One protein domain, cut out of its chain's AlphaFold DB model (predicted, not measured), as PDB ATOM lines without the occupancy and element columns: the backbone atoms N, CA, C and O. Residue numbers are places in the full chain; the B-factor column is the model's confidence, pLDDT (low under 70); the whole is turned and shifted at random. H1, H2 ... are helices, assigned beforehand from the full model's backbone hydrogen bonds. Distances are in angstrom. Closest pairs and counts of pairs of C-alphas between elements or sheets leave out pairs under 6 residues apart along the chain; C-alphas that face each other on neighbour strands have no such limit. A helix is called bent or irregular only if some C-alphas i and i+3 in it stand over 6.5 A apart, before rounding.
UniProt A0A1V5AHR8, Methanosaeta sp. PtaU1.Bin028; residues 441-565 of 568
ATOM      1  N   THR A 441      28.367 -45.744  -3.234       75.19
ATOM      2  CA  THR A 441      28.229 -44.477  -3.976       75.19
ATOM      3  C   THR A 441      27.005 -44.472  -4.903       75.19
ATOM      4  O   THR A 441      26.352 -43.439  -5.052       75.19
ATOM      5  N   MET A 442      26.632 -45.622  -5.476       71.50
ATOM      6  CA  MET A 442      25.451 -45.746  -6.344       71.50
ATOM      7  C   MET A 442      24.138 -45.376  -5.629       71.50
ATOM      8  O   MET A 442      23.248 -44.774  -6.227       71.50
ATOM      9  N   HIS A 443      24.009 -45.690  -4.337       70.69
ATOM     10  CA  HIS A 443      22.815 -45.348  -3.560       70.69
ATOM     11  C   HIS A 443      22.718 -43.846  -3.257       70.69
ATOM     12  O   HIS A 443      21.619 -43.288  -3.230       70.69
ATOM     13  N   LEU A 444      23.857 -43.172  -3.105       69.81
ATOM     14  CA  LEU A 444      23.918 -41.738  -2.835       69.81
ATOM     15  C   LEU A 444      23.391 -40.898  -4.015       69.81
ATOM     16  O   LEU A 444      22.727 -39.886  -3.791       69.81
ATOM     17  N   GLU A 445      23.583 -41.347  -5.261       69.06
ATOM     18  CA  GLU A 445      22.980 -40.707  -6.443       69.06
ATOM     19  C   GLU A 445      21.444 -40.667  -6.360       69.06
ATOM     20  O   GLU A 445      20.822 -39.656  -6.696       69.06
ATOM     21  N   HIS A 446      20.822 -41.737  -5.856       76.31
ATOM     22  CA  HIS A 446      19.371 -41.801  -5.679       76.31
ATOM     23  C   HIS A 446      18.868 -40.865  -4.572       76.31
ATOM     24  O   HIS A 446      17.807 -40.259  -4.731       76.31
ATOM     25  N   ASN A 447      19.639 -40.689  -3.494       80.88
ATOM     26  CA  ASN A 447      19.275 -39.820  -2.368       80.88
ATOM     27  C   ASN A 447      19.267 -38.328  -2.739       80.88
ATOM     28  O   ASN A 447      18.541 -37.546  -2.127       80.88
ATOM     29  N   LEU A 448      20.033 -37.928  -3.759       87.31
ATOM     30  CA  LEU A 448      20.083 -36.542  -4.237       87.31
ATOM     31  C   LEU A 448      18.989 -36.196  -5.261       87.31
ATOM     32  O   LEU A 448      18.758 -35.018  -5.538       87.31
ATOM     33  N   LEU A 449      18.283 -37.192  -5.809       86.62
ATOM     34  CA  LEU A 449      17.263 -36.993  -6.844       86.62
ATOM     35  C   LEU A 449      16.150 -35.992  -6.461       86.62
ATOM     36  O   LEU A 449      15.768 -35.190  -7.320       86.62
ATOM     37  N   PRO A 450      15.635 -35.975  -5.217       89.81
ATOM     38  CA  PRO A 450      14.613 -35.011  -4.811       89.81
ATOM     39  C   PRO A 450      15.044 -33.537  -4.900       89.81
ATOM     40  O   PRO A 450      14.208 -32.669  -5.120       89.81
ATOM     41  N   TYR A 451      16.344 -33.237  -4.790       90.75
ATOM     42  CA  TYR A 451      16.866 -31.861  -4.812       90.75
ATOM     43  C   TYR A 451      17.004 -31.289  -6.225       90.75
ATOM     44  O   TYR A 451      17.530 -30.190  -6.401       90.75
ATOM     45  N   LYS A 452      16.525 -32.012  -7.248       89.31
ATOM     46  CA  LYS A 452      16.574 -31.599  -8.655       89.31
ATOM     47  C   LYS A 452      16.026 -30.186  -8.883       89.31
ATOM     48  O   LYS A 452      16.559 -29.480  -9.731       89.31
ATOM     49  N   GLU A 453      14.991 -29.782  -8.146       88.50
ATOM     50  CA  GLU A 453      14.373 -28.453  -8.279       88.50
ATOM     51  C   GLU A 453      15.313 -27.289  -7.923       88.50
ATOM     52  O   GLU A 453      15.078 -26.164  -8.354       88.50
ATOM     53  N   PHE A 454      16.387 -27.552  -7.174       89.69
ATOM     54  CA  PHE A 454      17.356 -26.542  -6.745       89.69
ATOM     55  C   PHE A 454      18.619 -26.497  -7.610       89.69
ATOM     56  O   PHE A 454      19.477 -25.632  -7.396       89.69
ATOM     57  N   LEU A 455      18.769 -27.432  -8.551       87.06
ATOM     58  CA  LEU A 455      19.960 -27.542  -9.386       87.06
ATOM     59  C   LEU A 455      19.978 -26.458 -10.461       87.06
ATOM     60  O   LEU A 455      18.959 -26.148 -11.069       87.06
ATOM     61  N   GLU A 456      21.165 -25.927 -10.742       85.31
ATOM     62  CA  GLU A 456      21.368 -25.075 -11.913       85.31
ATOM     63  C   GLU A 456      21.238 -25.898 -13.199       85.31
ATOM     64  O   GLU A 456      21.683 -27.049 -13.247       85.31
ATOM     65  N   ASP A 457      20.748 -25.275 -14.276       87.25
ATOM     66  CA  ASP A 457      20.714 -25.832 -15.639       87.25
ATOM     67  C   ASP A 457      22.121 -25.893 -16.277       87.25
ATOM     68  O   ASP A 457      22.380 -25.444 -17.395       87.25
ATOM     69  N   ASN A 458      23.076 -26.453 -15.539       88.56
ATOM     70  CA  ASN A 458      24.470 -26.596 -15.911       88.56
ATOM     71  C   ASN A 458      24.947 -28.021 -15.569       88.56
ATOM     72  O   ASN A 458      25.164 -28.338 -14.395       88.56
ATOM     73  N   PRO A 459      25.206 -28.883 -16.573       89.38
ATOM     74  CA  PRO A 459      25.659 -30.254 -16.340       89.38
ATOM     75  C   PRO A 459      26.948 -30.363 -15.516       89.38
ATOM     76  O   PRO A 459      27.182 -31.384 -14.868       89.38
ATOM     77  N   ARG A 460      27.814 -29.339 -15.545       87.44
ATOM     78  CA  ARG A 460      29.026 -29.300 -14.720       87.44
ATOM     79  C   ARG A 460      28.677 -29.062 -13.255       87.44
ATOM     80  O   ARG A 460      29.197 -29.791 -12.419       87.44
ATOM     81  N   ALA A 461      27.797 -28.100 -12.973       88.44
ATOM     82  CA  ALA A 461      27.342 -27.804 -11.617       88.44
ATOM     83  C   ALA A 461      26.672 -29.034 -10.987       88.44
ATOM     84  O   ALA A 461      27.033 -29.427  -9.883       88.44
ATOM     85  N   MET A 462      25.810 -29.733 -11.737       90.38
ATOM     86  CA  MET A 462      25.166 -30.974 -11.278       90.38
ATOM     87  C   MET A 462      26.182 -32.060 -10.886       90.38
ATOM     88  O   MET A 462      26.097 -32.631  -9.802       90.38
ATOM     89  N   LYS A 463      27.184 -32.330 -11.740       89.56
ATOM     90  CA  LYS A 463      28.244 -33.312 -11.438       89.56
ATOM     91  C   LYS A 463      29.100 -32.892 -10.245       89.56
ATOM     92  O   LYS A 463      29.507 -33.735  -9.449       89.56
ATOM     93  N   ARG A 464      29.395 -31.594 -10.136       89.88
ATOM     94  CA  ARG A 464      30.191 -31.042  -9.039       89.88
ATOM     95  C   ARG A 464      29.453 -31.194  -7.715       89.88
ATOM     96  O   ARG A 464      30.072 -31.645  -6.763       89.88
ATOM     97  N   LEU A 465      28.148 -30.922  -7.694       91.00
ATOM     98  CA  LEU A 465      27.320 -31.058  -6.502       91.00
ATOM     99  C   LEU A 465      27.354 -32.479  -5.940       91.00
ATOM    100  O   LEU A 465      27.577 -32.638  -4.746       91.00
ATOM    101  N   VAL A 466      27.188 -33.502  -6.786       90.06
ATOM    102  CA  VAL A 466      27.271 -34.907  -6.344       90.06
ATOM    103  C   VAL A 466      28.624 -35.175  -5.684       90.06
ATOM    104  O   VAL A 466      28.686 -35.706  -4.579       90.06
ATOM    105  N   ASN A 467      29.715 -34.738  -6.320       90.31
ATOM    106  CA  ASN A 467      31.057 -34.931  -5.781       90.31
ATOM    107  C   ASN A 467      31.291 -34.175  -4.463       90.31
ATOM    108  O   ASN A 467      31.869 -34.751  -3.540       90.31
ATOM    109  N   SER A 468      30.854 -32.916  -4.383       92.25
ATOM    110  CA  SER A 468      30.968 -32.074  -3.190       92.25
ATOM    111  C   SER A 468      30.125 -32.621  -2.045       92.25
ATOM    112  O   SER A 468      30.631 -32.724  -0.938       92.25
ATOM    113  N   TYR A 469      28.901 -33.082  -2.305       92.69
ATOM    114  CA  TYR A 469      28.049 -33.685  -1.279       92.69
ATOM    115  C   TYR A 469      28.680 -34.952  -0.695       92.69
ATOM    116  O   TYR A 469      28.770 -35.084   0.522       92.69
ATOM    117  N   SER A 470      29.194 -35.859  -1.538       90.44
ATOM    118  CA  SER A 470      29.903 -37.049  -1.048       90.44
ATOM    119  C   SER A 470      31.135 -36.687  -0.212       90.44
ATOM    120  O   SER A 470      31.399 -37.335   0.796       90.44
ATOM    121  N   ALA A 471      31.891 -35.660  -0.619       92.50
ATOM    122  CA  ALA A 471      33.040 -35.176   0.142       92.50
ATOM    123  C   ALA A 471      32.609 -34.594   1.488       92.50
ATOM    124  O   ALA A 471      33.081 -35.056   2.517       92.50
ATOM    125  N   ASN A 472      31.646 -33.676   1.502       93.44
ATOM    126  CA  ASN A 472      31.139 -33.063   2.725       93.44
ATOM    127  C   ASN A 472      30.527 -34.103   3.674       93.44
ATOM    128  O   ASN A 472      30.671 -33.985   4.885       93.44
ATOM    129  N   ARG A 473      29.912 -35.171   3.146       91.81
ATOM    130  CA  ARG A 473      29.426 -36.299   3.955       91.81
ATOM    131  C   ARG A 473      30.567 -37.046   4.643       91.81
ATOM    132  O   ARG A 473      30.470 -37.330   5.833       91.81
ATOM    133  N   ALA A 474      31.643 -37.337   3.914       92.12
ATOM    134  CA  ALA A 474      32.846 -37.940   4.482       92.12
ATOM    135  C   ALA A 474      33.503 -37.024   5.532       92.12
ATOM    136  O   ALA A 474      33.893 -37.493   6.597       92.12
ATOM    137  N   LEU A 475      33.574 -35.718   5.263       93.25
ATOM    138  CA  LEU A 475      34.145 -34.727   6.179       93.25
ATOM    139  C   LEU A 475      33.312 -34.558   7.454       93.25
ATOM    140  O   LEU A 475      33.881 -34.480   8.540       93.25
ATOM    141  N   ALA A 476      31.980 -34.564   7.354       92.62
ATOM    142  CA  ALA A 476      31.093 -34.518   8.517       92.62
ATOM    143  C   ALA A 476      31.301 -35.724   9.446       92.62
ATOM    144  O   ALA A 476      31.300 -35.573  10.664       92.62
ATOM    145  N   LEU A 477      31.548 -36.912   8.880       91.25
ATOM    146  CA  LEU A 477      31.879 -38.097   9.670       91.25
ATOM    147  C   LEU A 477      33.276 -38.006  10.291       91.25
ATOM    148  O   LEU A 477      33.396 -38.238  11.487       91.25
ATOM    149  N   LEU A 478      34.309 -37.624   9.527       91.06
ATOM    150  CA  LEU A 478      35.682 -37.481  10.051       91.06
ATOM    151  C   LEU A 478      35.801 -36.425  11.157       91.06
ATOM    152  O   LEU A 478      36.562 -36.607  12.100       91.06
ATOM    153  N   SER A 479      35.050 -35.332  11.040       89.88
ATOM    154  CA  SER A 479      34.959 -34.285  12.066       89.88
ATOM    155  C   SER A 479      34.007 -34.648  13.210       89.88
ATOM    156  O   SER A 479      33.755 -33.812  14.073       89.88
ATOM    157  N   GLU A 480      33.450 -35.866  13.207       88.88
ATOM    158  CA  GLU A 480      32.499 -36.383  14.198       88.88
ATOM    159  C   GLU A 480      31.314 -35.427  14.448       88.88
ATOM    160  O   GLU A 480      30.724 -35.372  15.529       88.88
ATOM    161  N   THR A 481      30.946 -34.659  13.419       89.19
ATOM    162  CA  THR A 481      29.930 -33.616  13.502       89.19
ATOM    163  C   THR A 481      28.582 -34.163  13.043       89.19
ATOM    164  O   THR A 481      28.398 -34.575  11.895       89.19
ATOM    165  N   LYS A 482      27.596 -34.143  13.944       87.50
ATOM    166  CA  LYS A 482      26.238 -34.620  13.659       87.50
ATOM    167  C   LYS A 482      25.484 -33.598  12.805       87.50
ATOM    168  O   LYS A 482      24.978 -32.605  13.321       87.50
ATOM    169  N   ILE A 483      25.397 -33.863  11.503       89.38
ATOM    170  CA  ILE A 483      24.616 -33.071  10.544       89.38
ATOM    171  C   ILE A 483      23.588 -33.980   9.875       89.38
ATOM    172  O   ILE A 483      23.927 -35.054   9.367       89.38
ATOM    173  N   ASP A 484      22.332 -33.540   9.871       90.00
ATOM    174  CA  ASP A 484      21.266 -34.198   9.124       90.00
ATOM    175  C   ASP A 484      21.555 -34.173   7.609       90.00
ATOM    176  O   ASP A 484      22.052 -33.187   7.062       90.00
ATOM    177  N   LEU A 485      21.243 -35.269   6.913       88.75
ATOM    178  CA  LEU A 485      21.557 -35.422   5.488       88.75
ATOM    179  C   LEU A 485      20.833 -34.399   4.609       88.75
ATOM    180  O   LEU A 485      21.394 -33.949   3.608       88.75
ATOM    181  N   HIS A 486      19.605 -34.022   4.974       90.69
ATOM    182  CA  HIS A 486      18.850 -33.013   4.244       90.69
ATOM    183  C   HIS A 486      19.481 -31.632   4.413       90.69
ATOM    184  O   HIS A 486      19.717 -30.940   3.421       90.69
ATOM    185  N   GLN A 487      19.859 -31.278   5.641       93.00
ATOM    186  CA  GLN A 487      20.582 -30.036   5.933       93.00
ATOM    187  C   GLN A 487      21.924 -29.967   5.184       93.00
ATOM    188  O   GLN A 487      22.235 -28.955   4.555       93.00
ATOM    189  N   LEU A 488      22.684 -31.071   5.169       93.12
ATOM    190  CA  LEU A 488      23.950 -31.175   4.442       93.12
ATOM    191  C   LEU A 488      23.767 -30.982   2.928       93.12
ATOM    192  O   LEU A 488      24.575 -30.307   2.285       93.12
ATOM    193  N   ALA A 489      22.709 -31.560   2.352       93.06
ATOM    194  CA  ALA A 489      22.395 -31.421   0.934       93.06
ATOM    195  C   ALA A 489      22.034 -29.974   0.574       93.06
ATOM    196  O   ALA A 489      22.635 -29.414  -0.345       93.06
ATOM    197  N   LEU A 490      21.113 -29.348   1.321       93.56
ATOM    198  CA  LEU A 490      20.730 -27.947   1.117       93.56
ATOM    199  C   LEU A 490      21.944 -27.023   1.209       93.56
ATOM    200  O   LEU A 490      22.163 -26.194   0.326       93.56
ATOM    201  N   TRP A 491      22.766 -27.203   2.240       94.25
ATOM    202  CA  TRP A 491      23.936 -26.365   2.442       94.25
ATOM    203  C   TRP A 491      24.998 -26.550   1.351       94.25
ATOM    204  O   TRP A 491      25.519 -25.569   0.822       94.25
ATOM    205  N   THR A 492      25.246 -27.790   0.917       94.19
ATOM    206  CA  THR A 492      26.156 -28.062  -0.210       94.19
ATOM    207  C   THR A 492      25.674 -27.371  -1.496       94.19
ATOM    208  O   THR A 492      26.487 -26.879  -2.281       94.19
ATOM    209  N   ILE A 493      24.354 -27.280  -1.714       94.00
ATOM    210  CA  ILE A 493      23.787 -26.537  -2.851       94.00
ATOM    211  C   ILE A 493      24.032 -25.031  -2.698       94.00
ATOM    212  O   ILE A 493      24.448 -24.402  -3.672       94.00
ATOM    213  N   ILE A 494      23.832 -24.450  -1.506       94.06
ATOM    214  CA  ILE A 494      24.122 -23.026  -1.257       94.06
ATOM    215  C   ILE A 494      25.596 -22.732  -1.530       94.06
ATOM    216  O   ILE A 494      25.885 -21.824  -2.303       94.06
ATOM    217  N   GLN A 495      26.519 -23.526  -0.985       92.44
ATOM    218  CA  GLN A 495      27.954 -23.319  -1.187       92.44
ATOM    219  C   GLN A 495      28.354 -23.437  -2.665       92.44
ATOM    220  O   GLN A 495      29.182 -22.670  -3.154       92.44
ATOM    221  N   SER A 496      27.744 -24.368  -3.407       91.50
ATOM    222  CA  SER A 496      28.031 -24.531  -4.833       91.50
ATOM    223  C   SER A 496      27.441 -23.415  -5.699       91.50
ATOM    224  O   SER A 496      28.032 -23.082  -6.726       91.50
ATOM    225  N   ARG A 497      26.262 -22.880  -5.356       91.69
ATOM    226  CA  ARG A 497      25.554 -21.882  -6.180       91.69
ATOM    227  C   ARG A 497      25.897 -20.447  -5.801       91.69
ATOM    228  O   ARG A 497      25.995 -19.597  -6.679       91.69
ATOM    229  N   TRP A 498      26.082 -20.172  -4.520       93.44
ATOM    230  CA  TRP A 498      26.297 -18.833  -3.980       93.44
ATOM    231  C   TRP A 498      27.390 -18.873  -2.901       93.44
ATOM    232  O   TRP A 498      27.087 -18.666  -1.727       93.44
ATOM    233  N   PRO A 499      28.659 -19.133  -3.270       92.56
ATOM    234  CA  PRO A 499      29.758 -19.252  -2.312       92.56
ATOM    235  C   PRO A 499      29.895 -18.033  -1.389       92.56
ATOM    236  O   PRO A 499      30.009 -18.215  -0.186       92.56
ATOM    237  N   LEU A 500      29.747 -16.801  -1.898       93.12
ATOM    238  CA  LEU A 500      29.820 -15.599  -1.046       93.12
ATOM    239  C   LEU A 500      28.643 -15.489  -0.067       93.12
ATOM    240  O   LEU A 500      28.776 -14.889   0.994       93.12
ATOM    241  N   LEU A 501      27.472 -16.031  -0.424       94.62
ATOM    242  CA  LEU A 501      26.343 -16.101   0.505       94.62
ATOM    243  C   LEU A 501      26.604 -17.161   1.578       94.62
ATOM    244  O   LEU A 501      26.277 -16.918   2.734       94.62
ATOM    245  N   ALA A 502      27.177 -18.307   1.203       93.19
ATOM    246  CA  ALA A 502      27.559 -19.350   2.149       93.19
ATOM    247  C   ALA A 502      28.584 -18.819   3.162       93.19
ATOM    248  O   ALA A 502      28.308 -18.870   4.352       93.19
ATOM    249  N   GLU A 503      29.682 -18.221   2.686       91.31
ATOM    250  CA  GLU A 503      30.721 -17.596   3.521       91.31
ATOM    251  C   GLU A 503      30.115 -16.557   4.479       91.31
ATOM    252  O   GLU A 503      30.326 -16.613   5.687       91.31
ATOM    253  N   TYR A 504      29.264 -15.659   3.967       92.56
ATOM    254  CA  TYR A 504      28.595 -14.660   4.801       92.56
ATOM    255  C   TYR A 504      27.685 -15.282   5.873       92.56
ATOM    256  O   TYR A 504      27.635 -14.805   7.003       92.56
ATOM    257  N   LEU A 505      26.941 -16.338   5.533       92.19
ATOM    258  CA  LEU A 505      26.041 -17.016   6.468       92.19
ATOM    259  C   LEU A 505      26.784 -17.897   7.486       92.19
ATOM    260  O   LEU A 505      26.234 -18.123   8.563       92.19
ATOM    261  N   GLU A 506      27.997 -18.373   7.186       90.44
ATOM    262  CA  GLU A 506      28.862 -19.063   8.159       90.44
ATOM    263  C   GLU A 506      29.277 -18.114   9.288       90.44
ATOM    264  O   GLU A 506      29.196 -18.483  10.460       90.44
ATOM    265  N   GLU A 507      29.624 -16.868   8.953       88.94
ATOM    266  CA  GLU A 507      29.980 -15.835   9.935       88.94
ATOM    267  C   GLU A 507      28.751 -15.217  10.626       88.94
ATOM    268  O   GLU A 507      28.812 -14.843  11.798       88.94
ATOM    269  N   HIS A 508      27.622 -15.143   9.916       89.88
ATOM    270  CA  HIS A 508      26.401 -14.457  10.348       89.88
ATOM    271  C   HIS A 508      25.164 -15.359  10.269       89.88
ATOM    272  O   HIS A 508      24.170 -15.039   9.607       89.88
ATOM    273  N   SER A 509      25.188 -16.510  10.944       89.25
ATOM    274  CA  SER A 509      24.094 -17.501  10.890       89.25
ATOM    275  C   SER A 509      22.714 -16.937  11.286       89.25
ATOM    276  O   SER A 509      21.665 -17.425  10.852       89.25
ATOM    277  N   GLU A 510      22.668 -15.862  12.076       86.50
ATOM    278  CA  GLU A 510      21.452 -15.132  12.418       86.50
ATOM    279  C   GLU A 510      20.766 -14.494  11.206       86.50
ATOM    280  O   GLU A 510      19.534 -14.382  11.204       86.50
ATOM    281  N   MET A 511      21.530 -14.157  10.164       87.19
ATOM    282  CA  MET A 511      21.036 -13.556   8.926       87.19
ATOM    283  C   MET A 511      20.141 -14.501   8.121       87.19
ATOM    284  O   MET A 511      19.310 -14.037   7.341       87.19
ATOM    285  N   LEU A 512      20.194 -15.809   8.393       87.50
ATOM    286  CA  LEU A 512      19.320 -16.799   7.767       87.50
ATOM    287  C   LEU A 512      17.829 -16.471   7.953       87.50
ATOM    288  O   LEU A 512      17.037 -16.606   7.023       87.50
ATOM    289  N   SER A 513      17.438 -15.973   9.135       83.06
ATOM    290  CA  SER A 513      16.041 -15.588   9.405       83.06
ATOM    291  C   SER A 513      15.587 -14.324   8.668       83.06
ATOM    292  O   SER A 513      14.389 -14.049   8.624       83.06
ATOM    293  N   TYR A 514      16.522 -13.560   8.100       81.19
ATOM    294  CA  TYR A 514      16.248 -12.327   7.360       81.19
ATOM    295  C   TYR A 514      16.165 -12.539   5.847       81.19
ATOM    296  O   TYR A 514      15.759 -11.618   5.136       81.19
ATOM    297  N   ILE A 515      16.482 -13.739   5.350       82.44
ATOM    298  CA  ILE A 515      16.180 -14.116   3.968       82.44
ATOM    299  C   ILE A 515      14.653 -14.075   3.818       82.44
ATOM    300  O   ILE A 515      13.899 -14.830   4.436       82.44
ATOM    301  N   SER A 516      14.190 -13.072   3.076       59.88
ATOM    302  CA  SER A 516      12.854 -12.502   3.204       59.88
ATOM    303  C   SER A 516      11.790 -13.466   2.699       59.88
ATOM    304  O   SER A 516      11.676 -13.693   1.498       59.88
ATOM    305  N   GLN A 517      10.910 -13.956   3.580       60.62
ATOM    306  CA  GLN A 517       9.757 -14.768   3.158       60.62
ATOM    307  C   GLN A 517       8.814 -14.012   2.197       60.62
ATOM    308  O   GLN A 517       8.112 -14.638   1.403       60.62
ATOM    309  N   GLN A 518       8.823 -12.673   2.222       58.34
ATOM    310  CA  GLN A 518       7.932 -11.809   1.436       58.34
ATOM    311  C   GLN A 518       8.615 -11.089   0.254       58.34
ATOM    312  O   GLN A 518       7.928 -10.372  -0.466       58.34
ATOM    313  N   GLY A 519       9.924 -11.277   0.027       62.44
ATOM    314  CA  GLY A 519      10.657 -10.666  -1.100       62.44
ATOM    315  C   GLY A 519      10.844  -9.143  -1.005       62.44
ATOM    316  O   GLY A 519      11.071  -8.477  -2.010       62.44
ATOM    317  N   ASP A 520      10.709  -8.575   0.192       69.19
ATOM    318  CA  ASP A 520      10.782  -7.129   0.418       69.19
ATOM    319  C   ASP A 520      12.216  -6.669   0.732       69.19
ATOM    320  O   ASP A 520      12.738  -6.952   1.813       69.19
ATOM    321  N   MET A 521      12.825  -5.928  -0.201       72.38
ATOM    322  CA  MET A 521      14.172  -5.348  -0.064       72.38
ATOM    323  C   MET A 521      14.288  -4.355   1.094       72.38
ATOM    324  O   MET A 521      15.368  -4.203   1.654       72.38
ATOM    325  N   SER A 522      13.196  -3.689   1.488       67.00
ATOM    326  CA  SER A 522      13.224  -2.726   2.599       67.00
ATOM    327  C   SER A 522      13.449  -3.386   3.963       67.00
ATOM    328  O   SER A 522      13.807  -2.707   4.925       67.00
ATOM    329  N   LYS A 523      13.274  -4.713   4.042       71.69
ATOM    330  CA  LYS A 523      13.525  -5.522   5.241       71.69
ATOM    331  C   LYS A 523      14.951  -6.071   5.311       71.69
ATOM    332  O   LYS A 523      15.308  -6.648   6.335       71.69
ATOM    333  N   VAL A 524      15.748  -5.918   4.250       75.81
ATOM    334  CA  VAL A 524      17.154  -6.335   4.246       75.81
ATOM    335  C   VAL A 524      17.958  -5.340   5.077       75.81
ATOM    336  O   VAL A 524      17.871  -4.129   4.873       75.81
ATOM    337  N   LEU A 525      18.729  -5.854   6.035       80.38
ATOM    338  CA  LEU A 525      19.508  -5.019   6.940       80.38
ATOM    339  C   LEU A 525      20.593  -4.239   6.170       80.38
ATOM    340  O   LEU A 525      21.216  -4.794   5.261       80.38
ATOM    341  N   PRO A 526      20.866  -2.970   6.535       77.19
ATOM    342  CA  PRO A 526      21.910  -2.170   5.891       77.19
ATOM    343  C   PRO A 526      23.313  -2.785   5.969       77.19
ATOM    344  O   PRO A 526      24.148  -2.470   5.128       77.19
ATOM    345  N   GLU A 527      23.551  -3.640   6.968       84.56
ATOM    346  CA  GLU A 527      24.815  -4.340   7.236       84.56
ATOM    347  C   GLU A 527      25.126  -5.444   6.213       84.56
ATOM    348  O   GLU A 527      26.282  -5.835   6.072       84.56
ATOM    349  N   VAL A 528      24.123  -5.928   5.467       85.75
ATOM    350  CA  VAL A 528      24.335  -6.932   4.416       85.75
ATOM    351  C   VAL A 528      25.134  -6.299   3.267       85.75
ATOM    352  O   VAL A 528      24.734  -5.239   2.770       85.75
ATOM    353  N   PRO A 529      26.223  -6.934   2.790       88.44
ATOM    354  CA  PRO A 529      26.991  -6.440   1.651       88.44
ATOM    355  C   PRO A 529      26.112  -6.187   0.423       88.44
ATOM    356  O   PRO A 529      25.249  -6.997   0.085       88.44
ATOM    357  N   GLU A 530      26.346  -5.080  -0.287       84.75
ATOM    358  CA  GLU A 530      25.519  -4.668  -1.436       84.75
ATOM    359  C   GLU A 530      25.433  -5.754  -2.525       84.75
ATOM    360  O   GLU A 530      24.382  -5.954  -3.128       84.75
ATOM    361  N   SER A 531      26.515  -6.515  -2.718       83.81
ATOM    362  CA  SER A 531      26.591  -7.646  -3.651       83.81
ATOM    363  C   SER A 531      25.685  -8.831  -3.286       83.81
ATOM    364  O   SER A 531      25.387  -9.648  -4.157       83.81
ATOM    365  N   LEU A 532      25.249  -8.931  -2.024       90.44
ATOM    366  CA  LEU A 532      24.434 -10.029  -1.497       90.44
ATOM    367  C   LEU A 532      22.974  -9.636  -1.251       90.44
ATOM    368  O   LEU A 532      22.123 -10.519  -1.200       90.44
ATOM    369  N   LYS A 533      22.646  -8.340  -1.134       88.88
ATOM    370  CA  LYS A 533      21.275  -7.890  -0.813       88.88
ATOM    371  C   LYS A 533      20.217  -8.445  -1.767       88.88
ATOM    372  O   LYS A 533      19.120  -8.783  -1.335       88.88
ATOM    373  N   THR A 534      20.550  -8.578  -3.050       89.25
ATOM    374  CA  THR A 534      19.661  -9.167  -4.062       89.25
ATOM    375  C   THR A 534      19.332 -10.632  -3.766       89.25
ATOM    376  O   THR A 534      18.187 -11.039  -3.926       89.25
ATOM    377  N   LEU A 535      20.287 -11.408  -3.244       91.38
ATOM    378  CA  LEU A 535      20.077 -12.814  -2.886       91.38
ATOM    379  C   LEU A 535      19.136 -12.990  -1.691       91.38
ATOM    380  O   LEU A 535      18.423 -13.986  -1.620       91.38
ATOM    381  N   PHE A 536      19.080 -12.019  -0.776       89.81
ATOM    382  CA  PHE A 536      18.198 -12.070   0.400       89.81
ATOM    383  C   PHE A 536      16.707 -11.986   0.049       89.81
ATOM    384  O   PHE A 536      15.862 -12.350   0.869       89.81
ATOM    385  N   VAL A 537      16.372 -11.509  -1.150       88.38
ATOM    386  CA  VAL A 537      14.991 -11.429  -1.652       88.38
ATOM    387  C   VAL A 537      14.720 -12.378  -2.819       88.38
ATOM    388  O   VAL A 537      13.575 -12.475  -3.266       88.38
ATOM    389  N   GLU A 538      15.745 -13.083  -3.301       90.12
ATOM    390  CA  GLU A 538      15.655 -13.937  -4.481       90.12
ATOM    391  C   GLU A 538      14.730 -15.142  -4.211       90.12
ATOM    392  O   GLU A 538      14.941 -15.885  -3.243       90.12
ATOM    393  N   PRO A 539      13.702 -15.386  -5.052       89.56
ATOM    394  CA  PRO A 539      12.742 -16.462  -4.824       89.56
ATOM    395  C   PRO A 539      13.374 -17.850  -4.726       89.56
ATOM    396  O   PRO A 539      12.900 -18.656  -3.927       89.56
ATOM    397  N   GLU A 540      14.423 -18.123  -5.508       89.75
ATOM    398  CA  GLU A 540      15.129 -19.411  -5.501       89.75
ATOM    399  C   GLU A 540      15.884 -19.650  -4.191       89.75
ATOM    400  O   GLU A 540      15.758 -20.726  -3.604       89.75
ATOM    401  N   VAL A 541      16.612 -18.639  -3.703       91.69
ATOM    402  CA  VAL A 541      17.340 -18.699  -2.424       91.69
ATOM    403  C   VAL A 541      16.352 -18.929  -1.286       91.69
ATOM    404  O   VAL A 541      16.535 -19.831  -0.471       91.69
ATOM    405  N   ARG A 542      15.247 -18.175  -1.273       89.25
ATOM    406  CA  ARG A 542      14.171 -18.352  -0.292       89.25
ATOM    407  C   ARG A 542      13.569 -19.755  -0.349       89.25
ATOM    408  O   ARG A 542      13.376 -20.360   0.701       89.25
ATOM    409  N   ASN A 543      13.252 -20.256  -1.547       89.81
ATOM    410  CA  ASN A 543      12.675 -21.590  -1.715       89.81
ATOM    411  C   ASN A 543      13.600 -22.642  -1.092       89.81
ATOM    412  O   ASN A 543      13.154 -23.428  -0.262       89.81
ATOM    413  N   LEU A 544      14.895 -22.577  -1.404       91.38
ATOM    414  CA  LEU A 544      15.899 -23.493  -0.875       91.38
ATOM    415  C   LEU A 544      16.041 -23.399   0.648       91.38
ATOM    416  O   LEU A 544      15.971 -24.418   1.328       91.38
ATOM    417  N   VAL A 545      16.171 -22.189   1.199       90.56
ATOM    418  CA  VAL A 545      16.290 -21.967   2.653       90.56
ATOM    419  C   VAL A 545      15.047 -22.449   3.406       90.56
ATOM    420  O   VAL A 545      15.150 -22.919   4.534       90.56
ATOM    421  N   SER A 546      13.867 -22.389   2.783       87.88
ATOM    422  CA  SER A 546      12.627 -22.934   3.353       87.88
ATOM    423  C   SER A 546      12.464 -24.457   3.208       87.88
ATOM    424  O   SER A 546      11.451 -24.996   3.651       87.88
ATOM    425  N   GLY A 547      13.435 -25.148   2.595       84.44
ATOM    426  CA  GLY A 547      13.392 -26.590   2.325       84.44
ATOM    427  C   GLY A 547      12.616 -26.983   1.066       84.44
ATOM    428  O   GLY A 547      12.396 -28.168   0.825       84.44
ATOM    429  N   GLY A 548      12.163 -26.003   0.280       83.31
ATOM    430  CA  GLY A 548      11.286 -26.147  -0.885       83.31
ATOM    431  C   GLY A 548      10.185 -27.183  -0.697       83.31
ATOM    432  O   GLY A 548       9.380 -27.074   0.230       83.31
ATOM    433  N   SER A 549      10.149 -28.187  -1.576       82.56
ATOM    434  CA  SER A 549       9.122 -29.238  -1.572       82.56
ATOM    435  C   SER A 549       9.116 -30.135  -0.328       82.56
ATOM    436  O   SER A 549       8.106 -30.780  -0.048       82.56
ATOM    437  N   PHE A 550      10.202 -30.160   0.447       83.94
ATOM    438  CA  PHE A 550      10.297 -30.944   1.678       83.94
ATOM    439  C   PHE A 550       9.695 -30.246   2.894       83.94
ATOM    440  O   PHE A 550       9.384 -30.911   3.880       83.94
ATOM    441  N   HIS A 551       9.538 -28.919   2.842       83.38
ATOM    442  CA  HIS A 551       9.067 -28.097   3.960       83.38
ATOM    443  C   HIS A 551       9.889 -28.245   5.259       83.38
ATOM    444  O   HIS A 551       9.377 -27.982   6.348       83.38
ATOM    445  N   VAL A 552      11.162 -28.640   5.148       88.19
ATOM    446  CA  VAL A 552      12.125 -28.687   6.256       88.19
ATOM    447  C   VAL A 552      13.145 -27.562   6.042       88.19
ATOM    448  O   VAL A 552      14.006 -27.686   5.176       88.19
ATOM    449  N   PRO A 553      13.036 -26.429   6.759       89.62
ATOM    450  CA  PRO A 553      13.908 -25.285   6.527       89.62
ATOM    451  C   PRO A 553      15.352 -25.577   6.941       89.62
ATOM    452  O   PRO A 553      15.611 -26.413   7.808       89.62
ATOM    453  N   LEU A 554      16.286 -24.837   6.346       90.88
ATOM    454  CA  LEU A 554      17.677 -24.848   6.776       90.88
ATOM    455  C   LEU A 554      17.778 -24.298   8.209       90.88
ATOM    456  O   LEU A 554      17.213 -23.246   8.524       90.88
ATOM    457  N   GLU A 555      18.500 -24.997   9.078       91.44
ATOM    458  CA  GLU A 555      18.660 -24.627  10.480       91.44
ATOM    459  C   GLU A 555      19.969 -23.872  10.733       91.44
ATOM    460  O   GLU A 555      21.024 -24.202  10.194       91.44
ATOM    461  N   LYS A 556      19.925 -22.886  11.639       89.88
ATOM    462  CA  LYS A 556      21.120 -22.126  12.058       89.88
ATOM    463  C   LYS A 556      22.183 -23.028  12.696       89.88
ATOM    464  O   LYS A 556      23.369 -22.855  12.440       89.88
ATOM    465  N   SER A 557      21.751 -24.001  13.499       88.38
ATOM    466  CA  SER A 557      22.601 -25.032  14.111       88.38
ATOM    467  C   SER A 557      23.399 -25.803  13.062       88.38
ATOM    468  O   SER A 557      24.595 -26.004  13.242       88.38
ATOM    469  N   SER A 558      22.765 -26.185  11.951       88.19
ATOM    470  CA  SER A 558      23.420 -26.941  10.882       88.19
ATOM    471  C   SER A 558      24.494 -26.138  10.149       88.19
ATOM    472  O   SER A 558      25.502 -26.723   9.768       88.19
ATOM    473  N   ILE A 559      24.327 -24.818  10.005       87.94
ATOM    474  CA  ILE A 559      25.355 -23.933   9.425       87.94
ATOM    475  C   ILE A 559      26.602 -23.909  10.315       87.94
ATOM    476  O   ILE A 559      27.716 -24.115   9.838       87.94
ATOM    477  N   VAL A 560      26.412 -23.731  11.626       86.06
ATOM    478  CA  VAL A 560      27.517 -23.751  12.595       86.06
ATOM    479  C   VAL A 560      28.203 -25.114  12.587       86.06
ATOM    480  O   VAL A 560      29.423 -25.183  12.498       86.06
ATOM    481  N   SER A 561      27.443 -26.210  12.596       88.38
ATOM    482  CA  SER A 561      28.017 -27.550  12.459       88.38
ATOM    483  C   SER A 561      28.815 -27.702  11.165       88.38
ATOM    484  O   SER A 561      29.903 -28.264  11.187       88.38
ATOM    485  N   TYR A 562      28.331 -27.160  10.050       86.50
ATOM    486  CA  TYR A 562      29.050 -27.225   8.786       86.50
ATOM    487  C   TYR A 562      30.399 -26.500   8.828       86.50
ATOM    488  O   TYR A 562      31.388 -27.048   8.352       86.50
ATOM    489  N   SER A 563      30.482 -25.328   9.464       84.38
ATOM    490  CA  SER A 563      31.768 -24.625   9.611       84.38
ATOM    491  C   SER A 563      32.837 -25.446  10.353       84.38
ATOM    492  O   SER A 563      34.027 -25.218  10.154       84.38
ATOM    493  N   LEU A 564      32.438 -26.439  11.159       85.88
ATOM    494  CA  LEU A 564      33.354 -27.309  11.904       85.88
ATOM    495  C   LEU A 564      33.900 -28.475  11.068       85.88
ATOM    496  O   LEU A 564      34.911 -29.071  11.442       85.88
ATOM    497  N   ILE A 565      33.264 -28.820   9.940       89.94
ATOM    498  CA  ILE A 565      33.693 -29.972   9.129       89.94
ATOM    499  C   ILE A 565      34.880 -29.632   8.217       89.94
ATOM    500  O   ILE A 565      35.534 -30.541   7.698       89.94
TER     501      ILE A 565
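What this domain is: This is residues 441 to 565 of the 568 residues of a protein of Methanosaeta sp. PtaU1.Bin028 (UniProt A0A1V5AHR8). H3 is the core of a cluster of crossed helices: H2 packs on one side of it, H4 packs near its last residues, and H8 crosses H2, H3 and H4. H1 reaches out at one end of the long axis, and the loop of residues 515 to 529 with short H6 makes the other end. The printed part has 125 residues with eight named helices, H1 to H8 in chain order, and no named strand; the class is all helix. It is compact, with a radius of gyration of the C-alphas of 14.3 A and spans of 45 by 31 by 25 A.

Where its parts are: H1, residues 441 to 454, begins with C-alpha 441 at (28.229, -44.477, -3.976) and is 21.2 A long; it is irregular, with C-alphas 450 and 453 7.4 A apart. H2, residues 459 to 478, is the longest helix at 29.1 A. H3, residues 485 to 497, is 18.3 A long, with C-alpha 485 at (21.557, -35.422, 5.488). H4 is residues 499 to 507, 12.7 A, and H5 residues 509 to 514, 10.0 A. H6 is residues 530 to 533, 5.4 A, and H7 residues 539 to 545, 9.9 A. H8, residues 556 to 565, is 15.1 A long and ends with C-alpha 565 at (33.693, -29.972, 9.129).

How they stand to each other: H3 and H8 are the hub, touching four helices each. They touch each other about perpendicular at 76 degrees; their closest C-alphas, Gln 487 and Ser 558, are 6.5 A apart. H2 touches H3 at a steep tilt of 48 degrees, opposite ways, closest at C-alphas Tyr 469 and Thr 492, 6.0 A. H4 touches H3 with closest C-alphas Gln 495 and Ala 502, 5.2 A. H8 also touches H2, C-alphas Ala 476 and Ile 565 closest at 5.3 A; H4, Glu 506 and Ile 559 at 6.1 A; and H5, Ser 509 and Lys 556 at 5.6 A. H1 only just touches H2 and H3, with 3 pairs of C-alphas within 8 A each; the closest are Glu 445 and Val 466, 7.2 A, and Phe 454 and Ile 493, 7.5 A. H7 is close to but not clearly touching H3, C-alphas Leu 490 and Leu 544 closest at 6.9 A. H6 is close to but not clearly touching H4, Leu 501 and Leu 532 at 6.7 A. H1 and H8 are apart. Every O i to N i+4 pair is within hydrogen-bond range in H2, H3, H4 and H7; H1 has 3 of 10, with 8 of 11 O i to N i+3, H5 0 of 2, with 3 of 3, and H8 4 of 6, while H6 is too short for such a pair.

The domain as a whole: The two C-alphas farthest apart, Met 442 and Ser 522, are 45.6 A apart. The printed part has no cut, and the link H5 to H6, 15 residues, is long. The mean pLDDT of the printed part is 86.7; residues 444 to 445, 516 to 520 and 522 are under 70.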